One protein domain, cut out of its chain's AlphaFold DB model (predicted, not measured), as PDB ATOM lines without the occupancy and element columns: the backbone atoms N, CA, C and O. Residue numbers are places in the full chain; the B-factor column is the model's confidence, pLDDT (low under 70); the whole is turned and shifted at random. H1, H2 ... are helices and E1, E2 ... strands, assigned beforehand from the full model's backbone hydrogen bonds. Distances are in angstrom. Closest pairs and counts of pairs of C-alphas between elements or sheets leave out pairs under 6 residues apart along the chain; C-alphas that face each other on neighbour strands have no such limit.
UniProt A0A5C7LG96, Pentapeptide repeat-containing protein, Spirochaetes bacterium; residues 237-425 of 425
ATOM      1  N   LEU A 237      13.543 -34.503  41.309       32.84
ATOM      2  CA  LEU A 237      14.394 -33.378  41.735       32.84
ATOM      3  C   LEU A 237      14.058 -32.780  43.112       32.84
ATOM      4  O   LEU A 237      14.925 -32.151  43.707       32.84
ATOM      5  N   ASP A 238      12.886 -33.039  43.701       31.98
ATOM      6  CA  ASP A 238      12.600 -32.580  45.071       31.98
ATOM      7  C   ASP A 238      13.136 -33.562  46.113       31.98
ATOM      8  O   ASP A 238      12.411 -34.282  46.807       31.98
ATOM      9  N   ALA A 239      14.456 -33.596  46.217       31.39
ATOM     10  CA  ALA A 239      15.131 -34.222  47.330       31.39
ATOM     11  C   ALA A 239      15.560 -33.136  48.332       31.39
ATOM     12  O   ALA A 239      16.047 -32.081  47.924       31.39
ATOM     13  N   PRO A 240      15.395 -33.359  49.649       32.88
ATOM     14  CA  PRO A 240      15.779 -32.377  50.655       32.88
ATOM     15  C   PRO A 240      17.242 -31.950  50.461       32.88
ATOM     16  O   PRO A 240      18.092 -32.776  50.104       32.88
ATOM     17  N   LYS A 241      17.529 -30.658  50.678       32.81
ATOM     18  CA  LYS A 241      18.889 -30.097  50.615       32.81
ATOM     19  C   LYS A 241      19.846 -30.995  51.412       32.81
ATOM     20  O   LYS A 241      19.637 -31.191  52.606       32.81
ATOM     21  N   GLY A 242      20.864 -31.548  50.744       38.66
ATOM     22  CA  GLY A 242      21.814 -32.507  51.328       38.66
ATOM     23  C   GLY A 242      21.607 -33.971  50.920       38.66
ATOM     24  O   GLY A 242      22.355 -34.837  51.360       38.66
ATOM     25  N   SER A 243      20.623 -34.279  50.072       47.19
ATOM     26  CA  SER A 243      20.475 -35.610  49.474       47.19
ATOM     27  C   SER A 243      21.533 -35.883  48.396       47.19
ATOM     28  O   SER A 243      22.067 -34.956  47.785       47.19
ATOM     29  N   ILE A 244      21.772 -37.163  48.089       45.09
ATOM     30  CA  ILE A 244      22.663 -37.579  46.996       45.09
ATOM     31  C   ILE A 244      22.266 -36.902  45.672       45.09
ATOM     32  O   ILE A 244      23.143 -36.468  44.944       45.09
ATOM     33  N   LEU A 245      20.962 -36.671  45.439       39.78
ATOM     34  CA  LEU A 245      20.407 -35.957  44.278       39.78
ATOM     35  C   LEU A 245      20.932 -34.509  44.156       39.78
ATOM     36  O   LEU A 245      21.301 -34.085  43.065       39.78
ATOM     37  N   SER A 246      21.105 -33.805  45.280       44.94
ATOM     38  CA  SER A 246      21.687 -32.451  45.303       44.94
ATOM     39  C   SER A 246      23.196 -32.401  44.999       44.94
ATOM     40  O   SER A 246      23.719 -31.332  44.684       44.94
ATOM     41  N   LEU A 247      23.904 -33.543  45.035       42.50
ATOM     42  CA  LEU A 247      25.296 -33.651  44.567       42.50
ATOM     43  C   LEU A 247      25.396 -33.738  43.033       42.50
ATOM     44  O   LEU A 247      26.476 -33.500  42.501       42.50
ATOM     45  N   PHE A 248      24.305 -34.057  42.322       49.47
ATOM     46  CA  PHE A 248      24.284 -34.145  40.850       49.47
ATOM     47  C   PHE A 248      23.842 -32.848  40.162       49.47
ATOM     48  O   PHE A 248      23.943 -32.747  38.940       49.47
ATOM     49  N   GLU A 249      23.314 -31.878  40.913       46.22
ATOM     50  CA  GLU A 249      22.803 -30.607  40.373       46.22
ATOM     51  C   GLU A 249      23.884 -29.530  40.231       46.22
ATOM     52  O   GLU A 249      23.679 -28.538  39.531       46.22
ATOM     53  N   LYS A 250      25.049 -29.721  40.857       47.50
ATOM     54  CA  LYS A 250      26.156 -28.770  40.789       47.50
ATOM     55  C   LYS A 250      27.162 -29.155  39.696       47.50
ATOM     56  O   LYS A 250      27.992 -30.040  39.869       47.50
ATOM     57  N   ASP A 251      27.084 -28.413  38.590       49.09
ATOM     58  CA  ASP A 251      28.249 -27.850  37.882       49.09
ATOM     59  C   ASP A 251      28.859 -28.528  36.633       49.09
ATOM     60  O   ASP A 251      29.967 -28.151  36.251       49.09
ATOM     61  N   LYS A 252      28.168 -29.394  35.871       55.72
ATOM     62  CA  LYS A 252      28.596 -29.672  34.472       55.72
ATOM     63  C   LYS A 252      27.431 -29.833  33.491       55.72
ATOM     64  O   LYS A 252      26.504 -30.602  33.727       55.72
ATOM     65  N   LYS A 253      27.510 -29.133  32.350       69.62
ATOM     66  CA  LYS A 253      26.651 -29.373  31.181       69.62
ATOM     67  C   LYS A 253      26.940 -30.787  30.672       69.62
ATOM     68  O   LYS A 253      28.055 -31.046  30.225       69.62
ATOM     69  N   LEU A 254      25.965 -31.685  30.791       76.81
ATOM     70  CA  LEU A 254      26.088 -33.050  30.288       76.81
ATOM     71  C   LEU A 254      26.098 -33.051  28.759       76.81
ATOM     72  O   LEU A 254      25.486 -32.190  28.120       76.81
ATOM     73  N   LEU A 255      26.784 -34.032  28.184       82.12
ATOM     74  CA  LEU A 255      26.719 -34.311  26.759       82.12
ATOM     75  C   LEU A 255      25.384 -35.001  26.454       82.12
ATOM     76  O   LEU A 255      25.084 -36.040  27.037       82.12
ATOM     77  N   ASP A 256      24.567 -34.405  25.589       87.38
ATOM     78  CA  ASP A 256      23.190 -34.846  25.363       87.38
ATOM     79  C   ASP A 256      23.109 -35.935  24.290       87.38
ATOM     80  O   ASP A 256      23.458 -35.707  23.132       87.38
ATOM     81  N   PHE A 257      22.631 -37.108  24.693       89.31
ATOM     82  CA  PHE A 257      22.339 -38.253  23.838       89.31
ATOM     83  C   PHE A 257      20.973 -38.855  24.180       89.31
ATOM     84  O   PHE A 257      20.736 -40.041  23.946       89.31
ATOM     85  N   GLN A 258      20.055 -38.061  24.730       89.25
ATOM     86  CA  GLN A 258      18.741 -38.548  25.130       89.25
ATOM     87  C   GLN A 258      17.962 -39.151  23.958       89.25
ATOM     88  O   GLN A 258      17.952 -38.623  22.848       89.25
ATOM     89  N   GLY A 259      17.279 -40.268  24.214       84.25
ATOM     90  CA  GLY A 259      16.468 -40.961  23.211       84.25
ATOM     91  C   GLY A 259      17.256 -41.588  22.055       84.25
ATOM     92  O   GLY A 259      16.638 -42.010  21.080       84.25
ATOM     93  N   SER A 260      18.587 -41.656  22.149       88.50
ATOM     94  CA  SER A 260      19.431 -42.224  21.094       88.50
ATOM     95  C   SER A 260      19.248 -43.737  20.963       88.50
ATOM     96  O   SER A 260      18.894 -44.427  21.921       88.50
ATOM     97  N   ASP A 261      19.525 -44.260  19.771       96.69
ATOM     98  CA  ASP A 261      19.492 -45.693  19.474       96.69
ATOM     99  C   ASP A 261      20.915 -46.262  19.445       96.69
ATOM    100  O   ASP A 261      21.718 -45.937  18.568       96.69
ATOM    101  N   PHE A 262      21.211 -47.124  20.411       96.81
ATOM    102  CA  PHE A 262      22.466 -47.852  20.571       96.81
ATOM    103  C   PHE A 262      22.252 -49.370  20.556       96.81
ATOM    104  O   PHE A 262      23.112 -50.129  21.013       96.81
ATOM    105  N   ARG A 263      21.105 -49.843  20.052       98.31
ATOM    106  CA  ARG A 263      20.761 -51.268  20.062       98.31
ATOM    107  C   ARG A 263      21.821 -52.109  19.370       98.31
ATOM    108  O   ARG A 263      22.258 -51.796  18.264       98.31
ATOM    109  N   ASN A 264      22.180 -53.222  20.006       96.75
ATOM    110  CA  ASN A 264      23.161 -54.192  19.509       96.75
ATOM    111  C   ASN A 264      24.537 -53.596  19.157       96.75
ATOM    112  O   ASN A 264      25.321 -54.236  18.453       96.75
ATOM    113  N   MET A 265      24.842 -52.379  19.615       97.44
ATOM    114  CA  MET A 265      26.146 -51.773  19.387       97.44
ATOM    115  C   MET A 265      27.169 -52.277  20.406       97.44
ATOM    116  O   MET A 265      26.831 -52.591  21.546       97.44
ATOM    117  N   VAL A 266      28.435 -52.329  19.999       96.00
ATOM    118  CA  VAL A 266      29.571 -52.667  20.875       96.00
ATOM    119  C   VAL A 266      30.278 -51.409  21.393       96.00
ATOM    120  O   VAL A 266      30.142 -50.344  20.783       96.00
ATOM    121  N   ASN A 267      31.112 -51.531  22.440       90.19
ATOM    122  CA  ASN A 267      31.902 -50.435  23.038       90.19
ATOM    123  C   ASN A 267      32.426 -49.429  22.007       90.19
ATOM    124  O   ASN A 267      32.153 -48.239  22.099       90.19
ATOM    125  N   LYS A 268      33.153 -49.922  20.997       91.12
ATOM    126  CA  LYS A 268      33.784 -49.104  19.955       91.12
ATOM    127  C   LYS A 268      32.785 -48.239  19.184       91.12
ATOM    128  O   LYS A 268      33.055 -47.070  18.927       91.12
ATOM    129  N   GLN A 269      31.641 -48.808  18.809       94.31
ATOM    130  CA  GLN A 269      30.613 -48.093  18.053       94.31
ATOM    131  C   GLN A 269      29.976 -46.999  18.906       94.31
ATOM    132  O   GLN A 269      29.842 -45.873  18.437       94.31
ATOM    133  N   ILE A 270      29.655 -47.318  20.163       93.06
ATOM    134  CA  ILE A 270      29.033 -46.369  21.087       93.06
ATOM    135  C   ILE A 270      30.013 -45.247  21.416       93.06
ATOM    136  O   ILE A 270      29.671 -44.093  21.194       93.06
ATOM    137  N   LEU A 271      31.244 -45.562  21.842       87.38
ATOM    138  CA  LEU A 271      32.286 -44.574  22.160       87.38
ATOM    139  C   LEU A 271      32.520 -43.613  20.991       87.38
ATOM    140  O   LEU A 271      32.500 -42.399  21.183       87.38
ATOM    141  N   LYS A 272      32.639 -44.142  19.768       89.62
ATOM    142  CA  LYS A 272      32.763 -43.319  18.563       89.62
ATOM    143  C   LYS A 272      31.540 -42.426  18.343       89.62
ATOM    144  O   LYS A 272      31.711 -41.255  18.013       89.62
ATOM    145  N   ALA A 273      30.328 -42.955  18.516       89.62
ATOM    146  CA  ALA A 273      29.088 -42.197  18.345       89.62
ATOM    147  C   ALA A 273      28.974 -41.034  19.344       89.62
ATOM    148  O   ALA A 273      28.499 -39.964  18.975       89.62
ATOM    149  N   ILE A 274      29.467 -41.221  20.571       88.06
ATOM    150  CA  ILE A 274      29.442 -40.191  21.617       88.06
ATOM    151  C   ILE A 274      30.679 -39.282  21.637       88.06
ATOM    152  O   ILE A 274      30.782 -38.410  22.494       88.06
ATOM    153  N   GLY A 275      31.621 -39.459  20.705       84.06
ATOM    154  CA  GLY A 275      32.832 -38.637  20.609       84.06
ATOM    155  C   GLY A 275      33.913 -38.965  21.648       84.06
ATOM    156  O   GLY A 275      34.779 -38.134  21.913       84.06
ATOM    157  N   PHE A 276      33.882 -40.164  22.233       81.69
ATOM    158  CA  PHE A 276      34.896 -40.661  23.159       81.69
ATOM    159  C   PHE A 276      35.917 -41.541  22.426       81.69
ATOM    160  O   PHE A 276      35.611 -42.224  21.447       81.69
ATOM    161  N   SER A 277      37.159 -41.536  22.913       78.56
ATOM    162  CA  SER A 277      38.215 -42.408  22.386       78.56
ATOM    163  C   SER A 277      37.868 -43.880  22.616       78.56
ATOM    164  O   SER A 277      37.490 -44.258  23.718       78.56
ATOM    165  N   GLU A 278      38.075 -44.725  21.604       71.88
ATOM    166  CA  GLU A 278      37.856 -46.180  21.686       71.88
ATOM    167  C   GLU A 278      38.768 -46.866  22.721       71.88
ATOM    168  O   GLU A 278      38.452 -47.949  23.205       71.88
ATOM    169  N   ASN A 279      39.885 -46.221  23.079       70.19
ATOM    170  CA  ASN A 279      40.801 -46.683  24.124       70.19
ATOM    171  C   ASN A 279      40.392 -46.194  25.522       70.19
ATOM    172  O   ASN A 279      40.947 -46.648  26.522       70.19
ATOM    173  N   ASN A 280      39.457 -45.242  25.602       68.25
ATOM    174  CA  ASN A 280      38.964 -44.721  26.863       68.25
ATOM    175  C   ASN A 280      37.760 -45.548  27.317       68.25
ATOM    176  O   ASN A 280      36.650 -45.390  26.817       68.25
ATOM    177  N   MET A 281      37.976 -46.408  28.307       80.94
ATOM    178  CA  MET A 281      36.911 -47.201  28.924       80.94
ATOM    179  C   MET A 281      36.124 -46.397  29.974       80.94
ATOM    180  O   MET A 281      35.487 -46.988  30.838       80.94
ATOM    181  N   ILE A 282      36.185 -45.062  29.936       82.06
ATOM    182  CA  ILE A 282      35.481 -44.158  30.848       82.06
ATOM    183  C   ILE A 282      34.529 -43.274  30.046       82.06
ATOM    184  O   ILE A 282      34.953 -42.553  29.142       82.06
ATOM    185  N   ILE A 283      33.254 -43.292  30.426       84.94
ATOM    186  CA  ILE A 283      32.220 -42.388  29.926       84.94
ATOM    187  C   ILE A 283      31.808 -41.494  31.095       84.94
ATOM    188  O   ILE A 283      31.216 -41.966  32.064       84.94
ATOM    189  N   GLU A 284      32.150 -40.206  31.028       84.69
ATOM    190  CA  GLU A 284      31.826 -39.230  32.073       84.69
ATOM    191  C   GLU A 284      30.830 -38.190  31.558       84.69
ATOM    192  O   GLU A 284      31.046 -37.580  30.513       84.69
ATOM    193  N   GLY A 285      29.771 -37.941  32.331       82.31
ATOM    194  CA  GLY A 285      28.920 -36.768  32.139       82.31
ATOM    195  C   GLY A 285      28.065 -36.804  30.872       82.31
ATOM    196  O   GLY A 285      27.880 -35.766  30.237       82.31
ATOM    197  N   VAL A 286      27.539 -37.973  30.505       87.12
ATOM    198  CA  VAL A 286      26.651 -38.136  29.347       87.12
ATOM    199  C   VAL A 286      25.211 -38.373  29.804       87.12
ATOM    200  O   VAL A 286      24.956 -39.143  30.736       87.12
ATOM    201  N   ASP A 287      24.263 -37.699  29.156       90.25
ATOM    202  CA  ASP A 287      22.834 -37.912  29.351       90.25
ATOM    203  C   ASP A 287      22.289 -38.865  28.284       90.25
ATOM    204  O   ASP A 287      22.079 -38.492  27.134       90.25
ATOM    205  N   PHE A 288      22.058 -40.109  28.684       95.31
ATOM    206  CA  PHE A 288      21.447 -41.160  27.882       95.31
ATOM    207  C   PHE A 288      19.967 -41.378  28.218       95.31
ATOM    208  O   PHE A 288      19.415 -42.434  27.895       95.31
ATOM    209  N   SER A 289      19.300 -40.435  28.890       90.44
ATOM    210  CA  SER A 289      17.924 -40.648  29.345       90.44
ATOM    211  C   SER A 289      16.990 -41.005  28.182       90.44
ATOM    212  O   SER A 289      17.030 -40.413  27.107       90.44
ATOM    213  N   GLY A 290      16.169 -42.038  28.375       86.25
ATOM    214  CA  GLY A 290      15.243 -42.547  27.361       86.25
ATOM    215  C   GLY A 290      15.871 -43.243  26.145       86.25
ATOM    216  O   GLY A 290      15.108 -43.635  25.261       86.25
ATOM    217  N   SER A 291      17.199 -43.396  26.089       92.50
ATOM    218  CA  SER A 291      17.906 -44.091  24.998       92.50
ATOM    219  C   SER A 291      17.662 -45.597  25.015       92.50
ATOM    220  O   SER A 291      17.301 -46.161  26.048       92.50
ATOM    221  N   ASP A 292      17.898 -46.253  23.883       98.00
ATOM    222  CA  ASP A 292      17.744 -47.696  23.711       98.00
ATOM    223  C   ASP A 292      19.108 -48.367  23.502       98.00
ATOM    224  O   ASP A 292      19.746 -48.202  22.469       98.00
ATOM    225  N   PHE A 293      19.556 -49.136  24.489       98.56
ATOM    226  CA  PHE A 293      20.750 -49.981  24.461       98.56
ATOM    227  C   PHE A 293      20.390 -51.469  24.399       98.56
ATOM    228  O   PHE A 293      21.189 -52.313  24.817       98.56
ATOM    229  N   THR A 294      19.193 -51.826  23.925       98.06
ATOM    230  CA  THR A 294      18.750 -53.223  23.932       98.06
ATOM    231  C   THR A 294      19.758 -54.109  23.198       98.06
ATOM    232  O   THR A 294      20.089 -53.864  22.035       98.06
ATOM    233  N   GLY A 295      20.267 -55.132  23.888       96.88
ATOM    234  CA  GLY A 295      21.267 -56.062  23.350       96.88
ATOM    235  C   GLY A 295      22.654 -55.461  23.081       96.88
ATOM    236  O   GLY A 295      23.491 -56.131  22.481       96.88
ATOM    237  N   ALA A 296      22.918 -54.213  23.481       98.31
ATOM    238  CA  ALA A 296      24.239 -53.614  23.340       98.31
ATOM    239  C   ALA A 296      25.279 -54.346  24.206       98.31
ATOM    240  O   ALA A 296      24.965 -54.915  25.252       98.31
ATOM    241  N   ASN A 297      26.538 -54.297  23.790       97.38
ATOM    242  CA  ASN A 297      27.666 -54.826  24.544       97.38
ATOM    243  C   ASN A 297      28.562 -53.655  24.967       97.38
ATOM    244  O   ASN A 297      29.215 -53.034  24.130       97.38
ATOM    245  N   LEU A 298      28.529 -53.349  26.267       94.38
ATOM    246  CA  LEU A 298      29.237 -52.266  26.954       94.38
ATOM    247  C   LEU A 298      30.098 -52.805  28.112       94.38
ATOM    248  O   LEU A 298      30.111 -52.266  29.222       94.38
ATOM    249  N   GLN A 299      30.801 -53.912  27.877       92.06
ATOM    250  CA  GLN A 299      31.592 -54.581  28.910       92.06
ATOM    251  C   GLN A 299      32.805 -53.739  29.338       92.06
ATOM    252  O   GLN A 299      33.474 -53.123  28.505       92.06
ATOM    253  N   ARG A 300      33.140 -53.783  30.635       85.19
ATOM    254  CA  ARG A 300      34.308 -53.130  31.259       85.19
ATOM    255  C   ARG A 300      34.348 -51.602  31.122       85.19
ATOM    256  O   ARG A 300      35.430 -51.021  31.158       85.19
ATOM    257  N   ILE A 301      33.199 -50.953  30.960       89.94
ATOM    258  CA  ILE A 301      33.097 -49.491  30.897       89.94
ATOM    259  C   ILE A 301      32.877 -48.921  32.301       89.94
ATOM    260  O   ILE A 301      32.111 -49.461  33.097       89.94
ATOM    261  N   ASN A 302      33.533 -47.807  32.600       85.06
ATOM    262  CA  ASN A 302      33.306 -47.005  33.789       85.06
ATOM    263  C   ASN A 302      32.434 -45.793  33.439       85.06
ATOM    264  O   ASN A 302      32.887 -44.850  32.791       85.06
ATOM    265  N   PHE A 303      31.183 -45.821  33.876       93.62
ATOM    266  CA  PHE A 303      30.238 -44.724  33.757       93.62
ATOM    267  C   PHE A 303      30.329 -43.834  34.991       93.62
ATOM    268  O   PHE A 303      30.112 -44.288  36.117       93.62
ATOM    269  N   ILE A 304      30.609 -42.553  34.786       83.94
ATOM    270  CA  ILE A 304      30.757 -41.571  35.859       83.94
ATOM    271  C   ILE A 304      29.786 -40.421  35.605       83.94
ATOM    272  O   ILE A 304      29.782 -39.840  34.524       83.94
ATOM    273  N   ASN A 305      28.951 -40.068  36.584       80.94
ATOM    274  CA  ASN A 305      28.020 -38.935  36.470       80.94
ATOM    275  C   ASN A 305      27.096 -39.010  35.232       80.94
ATOM    276  O   ASN A 305      26.728 -37.982  34.665       80.94
ATOM    277  N   CYS A 306      26.750 -40.220  34.781       89.25
ATOM    278  CA  CYS A 306      25.897 -40.429  33.611       89.25
ATOM    279  C   CYS A 306      24.423 -40.564  34.005       89.25
ATOM    280  O   CYS A 306      24.084 -41.029  35.101       89.25
ATOM    281  N   ARG A 307      23.527 -40.201  33.086       92.88
ATOM    282  CA  ARG A 307      22.080 -40.377  33.259       92.88
ATOM    283  C   ARG A 307      21.560 -41.426  32.289       92.88
ATOM    284  O   ARG A 307      21.824 -41.360  31.104       92.88
ATOM    285  N   PHE A 308      20.796 -42.371  32.811       95.62
ATOM    286  CA  PHE A 308      20.109 -43.445  32.093       95.62
ATOM    287  C   PHE A 308      18.625 -43.477  32.479       95.62
ATOM    288  O   PHE A 308      17.982 -44.526  32.427       95.62
ATOM    289  N   ALA A 309      18.069 -42.352  32.938       84.69
ATOM    290  CA  ALA A 309      16.698 -42.314  33.422       84.69
ATOM    291  C   ALA A 309      15.748 -42.788  32.315       84.69
ATOM    292  O   ALA A 309      15.782 -42.280  31.194       84.69
ATOM    293  N   LYS A 310      14.910 -43.786  32.620       82.12
ATOM    294  CA  LYS A 310      13.973 -44.407  31.664       82.12
ATOM    295  C   LYS A 310      14.616 -44.986  30.384       82.12
ATOM    296  O   LYS A 310      13.886 -45.231  29.423       82.12
ATOM    297  N   ALA A 311      15.935 -45.192  30.342       92.62
ATOM    298  CA  ALA A 311      16.600 -45.863  29.224       92.62
ATOM    299  C   ALA A 311      16.210 -47.352  29.166       92.62
ATOM    300  O   ALA A 311      15.888 -47.954  30.195       92.62
ATOM    301  N   ASP A 312      16.242 -47.940  27.971       98.12
ATOM    302  CA  ASP A 312      16.065 -49.378  27.767       98.12
ATOM    303  C   ASP A 312      17.437 -50.052  27.660       98.12
ATOM    304  O   ASP A 312      18.126 -49.950  26.657       98.12
ATOM    305  N   LEU A 313      17.861 -50.700  28.735       98.31
ATOM    306  CA  LEU A 313      19.092 -51.479  28.865       98.31
ATOM    307  C   LEU A 313      18.781 -52.987  28.830       98.31
ATOM    308  O   LEU A 313      19.542 -53.796  29.362       98.31
ATOM    309  N   SER A 314      17.637 -53.396  28.271       98.31
ATOM    310  CA  SER A 314      17.240 -54.805  28.270       98.31
ATOM    311  C   SER A 314      18.257 -55.661  27.507       98.31
ATOM    312  O   SER A 314      18.683 -55.313  26.407       98.31
ATOM    313  N   LYS A 315      18.646 -56.809  28.068       98.00
ATOM    314  CA  LYS A 315      19.628 -57.739  27.476       98.00
ATOM    315  C   LYS A 315      21.011 -57.130  27.216       98.00
ATOM    316  O   LYS A 315      21.792 -57.719  26.472       98.00
ATOM    317  N   ILE A 316      21.322 -55.970  27.801       98.44
ATOM    318  CA  ILE A 316      22.646 -55.360  27.669       98.44
ATOM    319  C   ILE A 316      23.711 -56.254  28.316       98.44
ATOM    320  O   ILE A 316      23.460 -56.905  29.335       98.44
ATOM    321  N   GLU A 317      24.917 -56.264  27.757       98.25
ATOM    322  CA  GLU A 317      26.079 -56.922  28.349       98.25
ATOM    323  C   GLU A 317      27.024 -55.884  28.956       98.25
ATOM    324  O   GLU A 317      27.647 -55.103  28.242       98.25
ATOM    325  N   LEU A 318      27.145 -55.880  30.283       97.56
ATOM    326  CA  LEU A 318      27.915 -54.907  31.066       97.56
ATOM    327  C   LEU A 318      28.963 -55.584  31.964       97.56
ATOM    328  O   LEU A 318      29.377 -54.999  32.955       97.56
ATOM    329  N   TYR A 319      29.399 -56.806  31.641       92.50
ATOM    330  CA  TYR A 319      30.394 -57.560  32.416       92.50
ATOM    331  C   TYR A 319      31.559 -56.683  32.906       92.50
ATOM    332  O   TYR A 319      32.245 -56.051  32.095       92.50
ATOM    333  N   LYS A 320      31.812 -56.683  34.224       86.06
ATOM    334  CA  LYS A 320      32.884 -55.898  34.870       86.06
ATOM    335  C   LYS A 320      32.825 -54.379  34.651       86.06
ATOM    336  O   LYS A 320      33.857 -53.711  34.722       86.06
ATOM    337  N   SER A 321      31.651 -53.821  34.382       92.94
ATOM    338  CA  SER A 321      31.464 -52.372  34.278       92.94
ATOM    339  C   SER A 321      31.262 -51.722  35.652       92.94
ATOM    340  O   SER A 321      30.795 -52.350  36.604       92.94
ATOM    341  N   LEU A 322      31.629 -50.447  35.761       85.50
ATOM    342  CA  LEU A 322      31.507 -49.651  36.982       85.50
ATOM    343  C   LEU A 322      30.557 -48.482  36.736       85.50
ATOM    344  O   LEU A 322      30.676 -47.779  35.741       85.50
ATOM    345  N   PHE A 323      29.640 -48.252  37.664       96.44
ATOM    346  CA  PHE A 323      28.741 -47.110  37.686       96.44
ATOM    347  C   PHE A 323      29.047 -46.293  38.929       96.44
ATOM    348  O   PHE A 323      28.830 -46.744  40.052       96.44
ATOM    349  N   THR A 324      29.541 -45.079  38.740       85.25
ATOM    350  CA  THR A 324      29.800 -44.137  39.824       85.25
ATOM    351  C   THR A 324      28.893 -42.942  39.638       85.25
ATOM    352  O   THR A 324      28.964 -42.259  38.616       85.25
ATOM    353  N   ARG A 325      28.034 -42.676  40.625       80.38
ATOM    354  CA  ARG A 325      27.126 -41.528  40.603       80.38
ATOM    355  C   ARG A 325      26.307 -41.502  39.307       80.38
ATOM    356  O   ARG A 325      26.258 -40.500  38.604       80.38
ATOM    357  N   CYS A 326      25.675 -42.618  38.965       88.44
ATOM    358  CA  CYS A 326      24.793 -42.688  37.804       88.44
ATOM    359  C   CYS A 326      23.318 -42.652  38.224       88.44
ATOM    360  O   CYS A 326      22.932 -43.202  39.262       88.44
ATOM    361  N   LEU A 327      22.486 -42.018  37.397       88.88
ATOM    362  CA  LEU A 327      21.039 -41.928  37.603       88.88
ATOM    363  C   LEU A 327      20.325 -42.869  36.633       88.88
ATOM    364  O   LEU A 327      20.168 -42.542  35.465       88.88
ATOM    365  N   LEU A 328      19.864 -44.020  37.111       94.31
ATOM    366  CA  LEU A 328      19.160 -45.044  36.331       94.31
ATOM    367  C   LEU A 328      17.687 -45.185  36.761       94.31
ATOM    368  O   LEU A 328      17.081 -46.248  36.633       94.31
ATOM    369  N   GLY A 329      17.100 -44.116  37.307       85.94
ATOM    370  CA  GLY A 329      15.721 -44.120  37.795       85.94
ATOM    371  C   GLY A 329      14.726 -44.522  36.702       85.94
ATOM    372  O   GLY A 329      14.669 -43.904  35.635       85.94
ATOM    373  N   GLY A 330      13.937 -45.565  36.961       82.38
ATOM    374  CA  GLY A 330      12.965 -46.098  36.003       82.38
ATOM    375  C   GLY A 330      13.558 -46.723  34.736       82.38
ATOM    376  O   GLY A 330      12.802 -46.936  33.790       82.38
ATOM    377  N   ALA A 331      14.869 -46.978  34.676       91.19
ATOM    378  CA  ALA A 331      15.480 -47.698  33.563       91.19
ATOM    379  C   ALA A 331      14.948 -49.137  33.484       91.19
ATOM    380  O   ALA A 331      14.635 -49.750  34.508       91.19
ATOM    381  N   LYS A 332      14.869 -49.689  32.272       96.94
ATOM    382  CA  LYS A 332      14.583 -51.110  32.059       96.94
ATOM    383  C   LYS A 332      15.901 -51.841  31.891       96.94
ATOM    384  O   LYS A 332      16.638 -51.543  30.971       96.94
ATOM    385  N   ILE A 333      16.210 -52.777  32.768       98.12
ATOM    386  CA  ILE A 333      17.484 -53.512  32.823       98.12
ATOM    387  C   ILE A 333      17.198 -55.024  32.733       98.12
ATOM    388  O   ILE A 333      17.933 -55.866  33.242       98.12
ATOM    389  N   ARG A 334      16.081 -55.383  32.090       97.25
ATOM    390  CA  ARG A 334      15.551 -56.750  32.065       97.25
ATOM    391  C   ARG A 334      16.515 -57.693  31.364       97.25
ATOM    392  O   ARG A 334      17.019 -57.357  30.294       97.25
ATOM    393  N   GLU A 335      16.736 -58.876  31.925       96.69
ATOM    394  CA  GLU A 335      17.586 -59.921  31.327       96.69
ATOM    395  C   GLU A 335      19.020 -59.447  30.997       96.69
ATOM    396  O   GLU A 335      19.705 -60.034  30.157       96.69
ATOM    397  N   ALA A 336      19.489 -58.358  31.615       98.38
ATOM    398  CA  ALA A 336      20.830 -57.842  31.378       98.38
ATOM    399  C   ALA A 336      21.899 -58.730  32.032       98.38
ATOM    400  O   ALA A 336      21.699 -59.300  33.110       98.38
ATOM    401  N   LYS A 337      23.065 -58.816  31.389       98.00
ATOM    402  CA  LYS A 337      24.241 -59.527  31.898       98.00
ATOM    403  C   LYS A 337      25.172 -58.527  32.567       98.00
ATOM    404  O   LYS A 337      25.934 -57.834  31.897       98.00
ATOM    405  N   MET A 338      25.071 -58.426  33.884       98.12
ATOM    406  CA  MET A 338      25.765 -57.436  34.702       98.12
ATOM    407  C   MET A 338      26.571 -58.098  35.826       98.12
ATOM    408  O   MET A 338      26.660 -57.561  36.933       98.12
ATOM    409  N   ASP A 339      27.131 -59.279  35.568       94.62
ATOM    410  CA  ASP A 339      27.957 -59.968  36.545       94.62
ATOM    411  C   ASP A 339      29.304 -59.252  36.741       94.62
ATOM    412  O   ASP A 339      29.917 -58.732  35.800       94.62
ATOM    413  N   ASN A 340      29.776 -59.250  37.989       87.75
ATOM    414  CA  ASN A 340      30.999 -58.587  38.442       87.75
ATOM    415  C   ASN A 340      30.998 -57.055  38.259       87.75
ATOM    416  O   ASN A 340      32.060 -56.456  38.076       87.75
ATOM    417  N   CYS A 341      29.832 -56.409  38.289       95.50
ATOM    418  CA  CYS A 341      29.702 -54.957  38.167       95.50
ATOM    419  C   CYS A 341      29.875 -54.227  39.505       95.50
ATOM    420  O   CYS A 341      29.597 -54.766  40.574       95.50
ATOM    421  N   GLY A 342      30.270 -52.957  39.445       86.75
ATOM    422  CA  GLY A 342      30.278 -52.060  40.601       86.75
ATOM    423  C   GLY A 342      29.245 -50.946  40.464       86.75
ATOM    424  O   GLY A 342      29.118 -50.352  39.397       86.75
ATOM    425  N   PHE A 343      28.551 -50.615  41.546       96.69
ATOM    426  CA  PHE A 343      27.647 -49.473  41.643       96.69
ATOM    427  C   PHE A 343      27.979 -48.672  42.894       96.69
ATOM    428  O   PHE A 343      27.867 -49.167  44.013       96.69
ATOM    429  N   VAL A 344      28.363 -47.416  42.715       86.62
ATOM    430  CA  VAL A 344      28.758 -46.517  43.796       86.62
ATOM    431  C   VAL A 344      27.909 -45.262  43.703       86.62
ATOM    432  O   VAL A 344      27.924 -44.574  42.683       86.62
ATOM    433  N   GLN A 345      27.156 -44.958  44.757       82.31
ATOM    434  CA  GLN A 345      26.329 -43.752  44.869       82.31
ATOM    435  C   GLN A 345      25.330 -43.587  43.710       82.31
ATOM    436  O   GLN A 345      25.096 -42.480  43.227       82.31
ATOM    437  N   CYS A 346      24.774 -44.695  43.218       88.31
ATOM    438  CA  CYS A 346      23.841 -44.703  42.092       88.31
ATOM    439  C   CYS A 346      22.379 -44.666  42.545       88.31
ATOM    440  O   CYS A 346      22.026 -45.132  43.629       88.31
ATOM    441  N   VAL A 347      21.505 -44.163  41.672       87.00
ATOM    442  CA  VAL A 347      20.057 -44.127  41.909       87.00
ATOM    443  C   VAL A 347      19.347 -44.990  40.874       87.00
ATOM    444  O   VAL A 347      19.238 -44.604  39.717       87.00
ATOM    445  N   LEU A 348      18.825 -46.135  41.304       93.12
ATOM    446  CA  LEU A 348      18.070 -47.113  40.512       93.12
ATOM    447  C   LEU A 348      16.607 -47.218  40.981       93.12
ATOM    448  O   LEU A 348      15.955 -48.250  40.832       93.12
ATOM    449  N   ASN A 349      16.070 -46.150  41.574       87.06
ATOM    450  CA  ASN A 349      14.694 -46.137  42.064       87.06
ATOM    451  C   ASN A 349      13.708 -46.486  40.941       87.06
ATOM    452  O   ASN A 349      13.764 -45.913  39.849       87.06
ATOM    453  N   SER A 350      12.786 -47.405  41.227       86.38
ATOM    454  CA  SER A 350      11.780 -47.903  40.281       86.38
ATOM    455  C   SER A 350      12.337 -48.490  38.979       86.38
ATOM    456  O   SER A 350      11.586 -48.596  38.008       86.38
ATOM    457  N   ALA A 351      13.627 -48.837  38.927       87.88
ATOM    458  CA  ALA A 351      14.195 -49.558  37.797       87.88
ATOM    459  C   ALA A 351      13.618 -50.979  37.725       87.88
ATOM    460  O   ALA A 351      13.268 -51.580  38.744       87.88
ATOM    461  N   ASP A 352      13.510 -51.501  36.509       92.69
ATOM    462  CA  ASP A 352      13.046 -52.856  36.240       92.69
ATOM    463  C   ASP A 352      14.238 -53.769  35.962       92.69
ATOM    464  O   ASP A 352      14.766 -53.764  34.854       92.69
ATOM    465  N   LEU A 353      14.671 -54.526  36.971       96.81
ATOM    466  CA  LEU A 353      15.792 -55.463  36.883       96.81
ATOM    467  C   LEU A 353      15.313 -56.915  36.736       96.81
ATOM    468  O   LEU A 353      16.010 -57.841  37.124       96.81
ATOM    469  N   PHE A 354      14.108 -57.153  36.212       92.94
ATOM    470  CA  PHE A 354      13.598 -58.517  36.075       92.94
ATOM    471  C   PHE A 354      14.601 -59.450  35.373       92.94
ATOM    472  O   PHE A 354      15.052 -59.152  34.262       92.94
ATOM    473  N   ALA A 355      14.904 -60.591  35.998       92.50
ATOM    474  CA  ALA A 355      15.827 -61.602  35.478       92.50
ATOM    475  C   ALA A 355      17.238 -61.079  35.123       92.50
ATOM    476  O   ALA A 355      17.924 -61.650  34.272       92.50
ATOM    477  N   THR A 356      17.690 -59.976  35.731       97.62
ATOM    478  CA  THR A 356      19.061 -59.478  35.552       97.62
ATOM    479  C   THR A 356      20.062 -60.378  36.279       97.62
ATOM    480  O   THR A 356      19.861 -60.754  37.433       97.62
ATOM    481  N   ASN A 357      21.193 -60.666  35.639       97.00
ATOM    482  CA  ASN A 357      22.330 -61.310  36.290       97.00
ATOM    483  C   ASN A 357      23.226 -60.248  36.949       97.00
ATOM    484  O   ASN A 357      23.882 -59.491  36.237       97.00
ATOM    485  N   LEU A 358      23.269 -60.206  38.284       98.19
ATOM    486  CA  LEU A 358      24.103 -59.312  39.103       98.19
ATOM    487  C   LEU A 358      25.042 -60.100  40.030       98.19
ATOM    488  O   LEU A 358      25.419 -59.629  41.107       98.19
ATOM    489  N   ARG A 359      25.441 -61.304  39.609       95.88
ATOM    490  CA  ARG A 359      26.342 -62.164  40.380       95.88
ATOM    491  C   ARG A 359      27.666 -61.462  40.656       95.88
ATOM    492  O   ARG A 359      28.252 -60.866  39.752       95.88
ATOM    493  N   ASN A 360      28.170 -61.594  41.878       90.25
ATOM    494  CA  ASN A 360      29.437 -61.013  42.337       90.25
ATOM    495  C   ASN A 360      29.541 -59.487  42.142       90.25
ATOM    496  O   ASN A 360      30.645 -58.949  42.044       90.25
ATOM    497  N   SER A 361      28.410 -58.786  42.037       95.88
ATOM    498  CA  SER A 361      28.386 -57.333  41.872       95.88
ATOM    499  C   SER A 361      28.379 -56.616  43.222       95.88
ATOM    500  O   SER A 361      27.825 -57.106  44.203       95.88
ATOM    501  N   SER A 362      28.982 -55.431  43.279       89.88
ATOM    502  CA  SER A 362      29.086 -54.627  44.500       89.88
ATOM    503  C   SER A 362      28.237 -53.368  44.401       89.88
ATOM    504  O   SER A 362      28.293 -52.651  43.405       89.88
ATOM    505  N   PHE A 363      27.521 -53.046  45.473       96.19
ATOM    506  CA  PHE A 363      26.662 -51.877  45.603       96.19
ATOM    507  C   PHE A 363      27.052 -51.100  46.860       96.19
ATOM    508  O   PHE A 363      27.045 -51.650  47.958       96.19
ATOM    509  N   SER A 364      27.382 -49.820  46.708       87.75
ATOM    510  CA  SER A 364      27.732 -48.930  47.818       87.75
ATOM    511  C   SER A 364      26.957 -47.620  47.734       87.75
ATOM    512  O   SER A 364      27.081 -46.897  46.745       87.75
ATOM    513  N   GLY A 365      26.154 -47.301  48.751       82.12
ATOM    514  CA  GLY A 365      25.374 -46.057  48.792       82.12
ATOM    515  C   GLY A 365      24.314 -45.982  47.688       82.12
ATOM    516  O   GLY A 365      24.102 -44.920  47.102       82.12
ATOM    517  N   VAL A 366      23.730 -47.122  47.312       91.94
ATOM    518  CA  VAL A 366      22.835 -47.244  46.152       91.94
ATOM    519  C   VAL A 366      21.374 -47.167  46.581       91.94
ATOM    520  O   VAL A 366      20.962 -47.797  47.550       91.94
ATOM    521  N   HIS A 367      20.553 -46.445  45.821       90.12
ATOM    522  CA  HIS A 367      19.106 -46.418  46.036       90.12
ATOM    523  C   HIS A 367      18.383 -47.344  45.048       90.12
ATOM    524  O   HIS A 367      18.420 -47.106  43.844       90.12
ATOM    525  N   LEU A 368      17.690 -48.361  45.560       89.38
ATOM    526  CA  LEU A 368      16.875 -49.340  44.823       89.38
ATOM    527  C   LEU A 368      15.404 -49.288  45.276       89.38
ATOM    528  O   LEU A 368      14.692 -50.296  45.293       89.38
ATOM    529  N   ARG A 369      14.916 -48.101  45.658       85.38
ATOM    530  CA  ARG A 369      13.560 -47.962  46.198       85.38
ATOM    531  C   ARG A 369      12.522 -48.320  45.145       85.38
ATOM    532  O   ARG A 369      12.573 -47.801  44.030       85.38
ATOM    533  N   ASN A 370      11.554 -49.157  45.512       84.56
ATOM    534  CA  ASN A 370      10.501 -49.649  44.616       84.56
ATOM    535  C   ASN A 370      11.031 -50.284  43.310       84.56
ATOM    536  O   ASN A 370      10.328 -50.262  42.302       84.56
ATOM    537  N   ALA A 371      12.277 -50.772  43.284       82.31
ATOM    538  CA  ALA A 371      12.819 -51.475  42.125       82.31
ATOM    539  C   ALA A 371      12.149 -52.849  41.958       82.31
ATOM    540  O   ALA A 371      11.795 -53.505  42.945       82.31
ATOM    541  N   TYR A 372      11.997 -53.294  40.711       85.31
ATOM    542  CA  TYR A 372      11.507 -54.635  40.397       85.31
ATOM    543  C   TYR A 372      12.691 -55.595  40.351       85.31
ATOM    544  O   TYR A 372      13.515 -55.505  39.446       85.31
ATOM    545  N   LEU A 373      12.779 -56.485  41.344       90.31
ATOM    546  CA  LEU A 373      13.925 -57.380  41.556       90.31
ATOM    547  C   LEU A 373      13.557 -58.868  41.435       90.31
ATOM    548  O   LEU A 373      14.254 -59.731  41.960       90.31
ATOM    549  N   GLN A 374      12.447 -59.172  40.760       86.62
ATOM    550  CA  GLN A 374      12.010 -60.551  40.544       86.62
ATOM    551  C   GLN A 374      12.996 -61.299  39.644       86.62
ATOM    552  O   GLN A 374      13.428 -60.762  38.621       86.62
ATOM    553  N   ASP A 375      13.343 -62.526  40.037       89.31
ATOM    554  CA  ASP A 375      14.296 -63.404  39.353       89.31
ATOM    555  C   ASP A 375      15.705 -62.806  39.164       89.31
ATOM    556  O   ASP A 375      16.495 -63.309  38.365       89.31
ATOM    557  N   VAL A 376      16.056 -61.737  39.890       94.25
ATOM    558  CA  VAL A 376      17.419 -61.185  39.862       94.25
ATOM    559  C   VAL A 376      18.382 -62.157  40.522       94.25
ATOM    560  O   VAL A 376      18.130 -62.606  41.641       94.25
ATOM    561  N   ASP A 377      19.517 -62.416  39.876       94.00
ATOM    562  CA  ASP A 377      20.598 -63.200  40.467       94.00
ATOM    563  C   ASP A 377      21.591 -62.315  41.219       94.00
ATOM    564  O   ASP A 377      22.389 -61.602  40.612       94.00
ATOM    565  N   PHE A 378      21.545 -62.391  42.548       95.88
ATOM    566  CA  PHE A 378      22.438 -61.693  43.468       95.88
ATOM    567  C   PHE A 378      23.492 -62.603  44.107       95.88
ATOM    568  O   PHE A 378      24.084 -62.227  45.115       95.88
ATOM    569  N   PHE A 379      23.755 -63.793  43.561       92.56
ATOM    570  CA  PHE A 379      24.749 -64.694  44.148       92.56
ATOM    571  C   PHE A 379      26.113 -64.006  44.291       92.56
ATOM    572  O   PHE A 379      26.687 -63.545  43.302       92.56
ATOM    573  N   GLY A 380      26.642 -63.953  45.514       87.50
ATOM    574  CA  GLY A 380      27.922 -63.305  45.812       87.50
ATOM    575  C   GLY A 380      27.892 -61.774  45.748       87.50
ATOM    576  O   GLY A 380      28.954 -61.154  45.776       87.50
ATOM    577  N   ALA A 381      26.719 -61.147  45.611       95.31
ATOM    578  CA  ALA A 381      26.607 -59.695  45.566       95.31
ATOM    579  C   ALA A 381      26.845 -59.064  46.947       95.31
ATOM    580  O   ALA A 381      26.479 -59.626  47.978       95.31
ATOM    581  N   ALA A 382      27.421 -57.864  46.970       88.94
ATOM    582  CA  ALA A 382      27.702 -57.144  48.206       88.94
ATOM    583  C   ALA A 382      26.919 -55.830  48.275       88.94
ATOM    584  O   ALA A 382      27.007 -55.005  47.366       88.94
ATOM    585  N   PHE A 383      26.170 -55.627  49.358       93.31
ATOM    586  CA  PHE A 383      25.326 -54.459  49.587       93.31
ATOM    587  C   PHE A 383      25.796 -53.689  50.824       93.31
ATOM    588  O   PHE A 383      25.661 -54.154  51.957       93.31
ATOM    589  N   TYR A 384      26.329 -52.491  50.591       85.69
ATOM    590  CA  TYR A 384      26.785 -51.561  51.621       85.69
ATOM    591  C   TYR A 384      25.998 -50.255  51.529       85.69
ATOM    592  O   TYR A 384      26.048 -49.580  50.500       85.69
ATOM    593  N   ASP A 385      25.281 -49.876  52.587       87.31
ATOM    594  CA  ASP A 385      24.443 -48.669  52.606       87.31
ATOM    595  C   ASP A 385      23.464 -48.616  51.414       87.31
ATOM    596  O   ASP A 385      23.369 -47.629  50.681       87.31
ATOM    597  N   VAL A 386      22.780 -49.735  51.152       92.25
ATOM    598  CA  VAL A 386      21.821 -49.846  50.042       92.25
ATOM    599  C   VAL A 386      20.396 -49.658  50.543       92.25
ATOM    600  O   VAL A 386      20.019 -50.161  51.595       92.25
ATOM    601  N   ASP A 387      19.565 -48.942  49.790       89.88
ATOM    602  CA  ASP A 387      18.166 -48.713  50.150       89.88
ATOM    603  C   ASP A 387      17.209 -49.497  49.246       89.88
ATOM    604  O   ASP A 387      16.897 -49.065  48.137       89.88
ATOM    605  N   PHE A 388      16.708 -50.627  49.745       91.62
ATOM    606  CA  PHE A 388      15.723 -51.487  49.085       91.62
ATOM    607  C   PHE A 388      14.269 -51.143  49.440       91.62
ATOM    608  O   PHE A 388      13.362 -51.918  49.124       91.62
ATOM    609  N   THR A 389      13.994 -50.016  50.104       84.88
ATOM    610  CA  THR A 389      12.644 -49.694  50.597       84.88
ATOM    611  C   THR A 389      11.588 -49.805  49.490       84.88
ATOM    612  O   THR A 389      11.682 -49.152  48.452       84.88
ATOM    613  N   GLY A 390      10.562 -50.631  49.716       78.12
ATOM    614  CA  GLY A 390       9.448 -50.836  48.783       78.12
ATOM    615  C   GLY A 390       9.747 -51.730  47.572       78.12
ATOM    616  O   GLY A 390       8.856 -51.940  46.756       78.12
ATOM    617  N   SER A 391      10.961 -52.273  47.441       81.69
ATOM    618  CA  SER A 391      11.260 -53.318  46.448       81.69
ATOM    619  C   SER A 391      10.774 -54.699  46.914       81.69
ATOM    620  O   SER A 391      10.570 -54.923  48.109       81.69
ATOM    621  N   ASN A 392      10.588 -55.631  45.975       80.06
ATOM    622  CA  ASN A 392      10.295 -57.032  46.284       80.06
ATOM    623  C   ASN A 392      11.556 -57.889  46.092       80.06
ATOM    624  O   ASN A 392      11.989 -58.074  44.959       80.06
ATOM    625  N   LEU A 393      12.103 -58.418  47.190       83.56
ATOM    626  CA  LEU A 393      13.265 -59.318  47.204       83.56
ATOM    627  C   LEU A 393      12.883 -60.805  47.333       83.56
ATOM    628  O   LEU A 393      13.770 -61.644  47.450       83.56
ATOM    629  N   GLU A 394      11.594 -61.156  47.384       78.44
ATOM    630  CA  GLU A 394      11.172 -62.536  47.666       78.44
ATOM    631  C   GLU A 394      11.600 -63.529  46.585       78.44
ATOM    632  O   GLU A 394      12.037 -64.626  46.931       78.44
ATOM    633  N   ASP A 395      11.527 -63.106  45.323       80.62
ATOM    634  CA  ASP A 395      11.838 -63.920  44.143       80.62
ATOM    635  C   ASP A 395      13.283 -63.721  43.649       80.62
ATOM    636  O   ASP A 395      13.663 -64.241  42.603       80.62
ATOM    637  N   ALA A 396      14.099 -62.938  44.359       86.38
ATOM    638  CA  ALA A 396      15.501 -62.779  43.997       86.38
ATOM    639  C   ALA A 396      16.299 -64.026  44.406       86.38
ATOM    640  O   ALA A 396      16.139 -64.568  45.506       86.38
ATOM    641  N   ILE A 397      17.183 -64.484  43.524       88.38
ATOM    642  CA  ILE A 397      17.991 -65.688  43.723       88.38
ATOM    643  C   ILE A 397      19.404 -65.319  44.192       88.38
ATOM    644  O   ILE A 397      19.875 -64.202  43.993       88.38
ATOM    645  N   GLY A 398      20.084 -66.243  44.872       84.94
ATOM    646  CA  GLY A 398      21.463 -66.031  45.338       84.94
ATOM    647  C   GLY A 398      21.624 -65.083  46.538       84.94
ATOM    648  O   GLY A 398      22.742 -64.754  46.920       84.94
ATOM    649  N   LEU A 399      20.524 -64.654  47.168       88.19
ATOM    650  CA  LEU A 399      20.560 -63.766  48.339       88.19
ATOM    651  C   LEU A 399      21.254 -64.383  49.568       88.19
ATOM    652  O   LEU A 399      21.722 -63.648  50.429       88.19
ATOM    653  N   ARG A 400      21.333 -65.719  49.663       85.75
ATOM    654  CA  ARG A 400      22.037 -66.405  50.763       85.75
ATOM    655  C   ARG A 400      23.543 -66.204  50.703       85.75
ATOM    656  O   ARG A 400      24.200 -66.212  51.738       85.75
ATOM    657  N   GLU A 401      24.062 -66.048  49.495       87.75
ATOM    658  CA  GLU A 401      25.468 -65.811  49.209       87.75
ATOM    659  C   GLU A 401      25.780 -64.319  49.077       87.75
ATOM    660  O   GLU A 401      26.936 -63.953  48.875       87.75
ATOM    661  N   ALA A 402      24.766 -63.460  49.188       90.75
ATOM    662  CA  ALA A 402      24.946 -62.024  49.227       90.75
ATOM    663  C   ALA A 402      25.262 -61.532  50.646       90.75
ATOM    664  O   ALA A 402      24.841 -62.123  51.643       90.75
ATOM    665  N   THR A 403      25.974 -60.412  50.738       87.62
ATOM    666  CA  THR A 403      26.343 -59.786  52.014       87.62
ATOM    667  C   THR A 403      25.659 -58.435  52.182       87.62
ATOM    668  O   THR A 403      25.650 -57.640  51.244       87.62
ATOM    669  N   PHE A 404      25.148 -58.148  53.381       89.75
ATOM    670  CA  PHE A 404      24.431 -56.908  53.709       89.75
ATOM    671  C   PHE A 404      25.043 -56.246  54.941       89.75
ATOM    672  O   PHE A 404      25.198 -56.920  55.956       89.75
ATOM    673  N   ASP A 405      25.349 -54.952  54.889       85.75
ATOM    674  CA  ASP A 405      25.790 -54.206  56.074       85.75
ATOM    675  C   ASP A 405      24.620 -53.686  56.929       85.75
ATOM    676  O   ASP A 405      23.461 -53.661  56.513       85.75
ATOM    677  N   ALA A 406      24.930 -53.208  58.136       87.12
ATOM    678  CA  ALA A 406      23.929 -52.688  59.072       87.12
ATOM    679  C   ALA A 406      23.201 -51.416  58.586       87.12
ATOM    680  O   ALA A 406      22.155 -51.058  59.126       87.12
ATOM    681  N   LYS A 407      23.755 -50.705  57.597       86.44
ATOM    682  CA  LYS A 407      23.148 -49.491  57.026       86.44
ATOM    683  C   LYS A 407      22.138 -49.813  55.931       86.44
ATOM    684  O   LYS A 407      21.280 -48.980  55.634       86.44
ATOM    685  N   THR A 408      22.225 -51.006  55.348       90.00
ATOM    686  CA  THR A 408      21.341 -51.441  54.277       90.00
ATOM    687  C   THR A 408      19.897 -51.538  54.767       90.00
ATOM    688  O   THR A 408      19.567 -52.240  55.722       90.00
ATOM    689  N   LYS A 409      19.008 -50.803  54.097       91.50
ATOM    690  CA  LYS A 409      17.580 -50.733  54.414       91.50
ATOM    691  C   LYS A 409      16.838 -51.764  53.587       91.50
ATOM    692  O   LYS A 409      16.773 -51.647  52.367       91.50
ATOM    693  N   LEU A 410      16.260 -52.750  54.255       91.31
ATOM    694  CA  LEU A 410      15.539 -53.846  53.615       91.31
ATOM    695  C   LEU A 410      14.053 -53.508  53.406       91.31
ATOM    696  O   LEU A 410      13.508 -52.641  54.099       91.31
ATOM    697  N   PRO A 411      13.363 -54.186  52.467       88.69
ATOM    698  CA  PRO A 411      11.921 -54.056  52.317       88.69
ATOM    699  C   PRO A 411      11.176 -54.394  53.610       88.69
ATOM    700  O   PRO A 411      11.593 -55.246  54.396       88.69
ATOM    701  N   LYS A 412      10.019 -53.762  53.825       87.12
ATOM    702  CA  LYS A 412       9.187 -54.048  54.999       87.12
ATOM    703  C   LYS A 412       8.797 -55.531  55.022       87.12
ATOM    704  O   LYS A 412       8.226 -56.028  54.058       87.12
ATOM    705  N   GLY A 413       9.050 -56.201  56.145       84.38
ATOM    706  CA  GLY A 413       8.756 -57.629  56.321       84.38
ATOM    707  C   GLY A 413       9.842 -58.568  55.789       84.38
ATOM    708  O   GLY A 413       9.733 -59.776  55.976       84.38
ATOM    709  N   PHE A 414      10.899 -58.032  55.177       85.00
ATOM    710  CA  PHE A 414      12.061 -58.804  54.776       85.00
ATOM    711  C   PHE A 414      13.098 -58.792  55.902       85.00
ATOM    712  O   PHE A 414      13.642 -57.745  56.247       85.00
ATOM    713  N   ASP A 415      13.354 -59.959  56.484       82.38
ATOM    714  CA  ASP A 415      14.303 -60.133  57.580       82.38
ATOM    715  C   ASP A 415      15.401 -61.132  57.190       82.38
ATOM    716  O   ASP A 415      15.133 -62.217  56.664       82.38
ATOM    717  N   LEU A 416      16.655 -60.745  57.441       83.31
ATOM    718  CA  LEU A 416      17.827 -61.565  57.141       83.31
ATOM    719  C   LEU A 416      17.907 -62.793  58.049       83.31
ATOM    720  O   LEU A 416      18.268 -63.878  57.583       83.31
ATOM    721  N   ALA A 417      17.529 -62.640  59.321       78.06
ATOM    722  CA  ALA A 417      17.659 -63.689  60.325       78.06
ATOM    723  C   ALA A 417      16.722 -64.864  60.018       78.06
ATOM    724  O   ALA A 417      17.164 -66.011  59.917       78.06
ATOM    725  N   THR A 418      15.441 -64.583  59.773       75.94
ATOM    726  CA  THR A 418      14.454 -65.603  59.370       75.94
ATOM    727  C   THR A 418      14.800 -66.298  58.052       75.94
ATOM    728  O   THR A 418      14.395 -67.442  57.837       75.94
ATOM    729  N   ARG A 419      15.601 -65.666  57.187       72.06
ATOM    730  CA  ARG A 419      16.057 -66.231  55.907       72.06
ATOM    731  C   ARG A 419      17.414 -66.942  55.984       72.06
ATOM    732  O   ARG A 419      17.872 -67.455  54.960       72.06
ATOM    733  N   LYS A 420      18.012 -67.049  57.181       73.69
ATOM    734  CA  LYS A 420      19.341 -67.644  57.433       73.69
ATOM    735  C   LYS A 420      20.454 -66.988  56.603       73.69
ATOM    736  O   LYS A 420      21.348 -67.679  56.120       73.69
ATOM    737  N   MET A 421      20.365 -65.677  56.399       79.06
ATOM    738  CA  MET A 421      21.359 -64.905  55.652       79.06
ATOM    739  C   MET A 421      22.355 -64.254  56.612       79.06
ATOM    740  O   MET A 421      22.021 -63.963  57.761       79.06
ATOM    741  N   ILE A 422      23.586 -64.052  56.145       63.44
ATOM    742  CA  ILE A 422      24.680 -63.515  56.957       63.44
ATOM    743  C   ILE A 422      24.770 -62.005  56.718       63.44
ATOM    744  O   ILE A 422      24.941 -61.556  55.585       63.44
ATOM    745  N   ALA A 423      24.660 -61.219  57.787       62.94
ATOM    746  CA  ALA A 423      25.013 -59.805  57.736       62.94
ATOM    747  C   ALA A 423      26.544 -59.665  57.702       62.94
ATOM    748  O   ALA A 423      27.250 -60.360  58.436       62.94
ATOM    749  N   ALA A 424      27.051 -58.780  56.847       63.81
ATOM    750  CA  ALA A 424      28.441 -58.354  56.899       63.81
ATOM    751  C   ALA A 424      28.693 -57.570  58.203       63.81
ATOM    752  O   ALA A 424      27.778 -56.885  58.672       63.81
ATOM    753  N   PRO A 425      29.899 -57.688  58.786       49.53
ATOM    754  CA  PRO A 425      30.283 -56.949  59.986       49.53
ATOM    755  C   PRO A 425      30.255 -55.427  59.807       49.53
ATOM    756  O   PRO A 425      30.433 -54.944  58.662       49.53
TER     757      PRO A 425
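AT A GLANCE: This is residues 237 to 425 of the 425 residues of the protein "Pentapeptide repeat-containing protein" of Spirochaetes bacterium (UniProt A0A5C7LG96). With little regular structure, the chain is wound as a solenoid of stacked turns, its short strands E1 to E6 side by side along one wall, H2 at one end and H1 outside the stack. The printed part has 189 residues, in order H1, H2, E1 to E6; the class is mixed, with 29 residues in named elements. The sheet, E1 E2 E3 E4 E5 E6, is parallel. The whole is compact, radius of gyration of the C-alphas 16.0 A, spanning 50 by 36 by 25 A.

IN THESE COORDINATES: E1 is residues 282 to 284, from C-alpha 282 at (35.481, -44.158, 30.848); E2 is residues 302 to 304, E3 residues 322 to 324, E4 residues 342 to 344, E5 residues 362 to 364, and E6 residues 382 to 384, ending at C-alpha 384 at (26.785, -51.561, 51.621). H2, residues 267 to 273, is 9.9 A long; H1 is 244 to 247.

HOW THE PARTS SIT: Each strand is parallel to the next, for instance E1 and E2 at 13 degrees, N 283 and O 302 2.9 A apart, and E5 and E6 at 4 degrees, N 363 and O 382 2.8 A apart, within hydrogen-bond range. H2 has every O i to N i+4 pair within range; H1 is too short for one. Neither helix is on the sheet; H1 and H2 are apart.

THE WHOLE: The printed part has no cut. The five strand-to-strand links are long. Residues 237 to 253, 280 and 422 to 425 are under pLDDT 70.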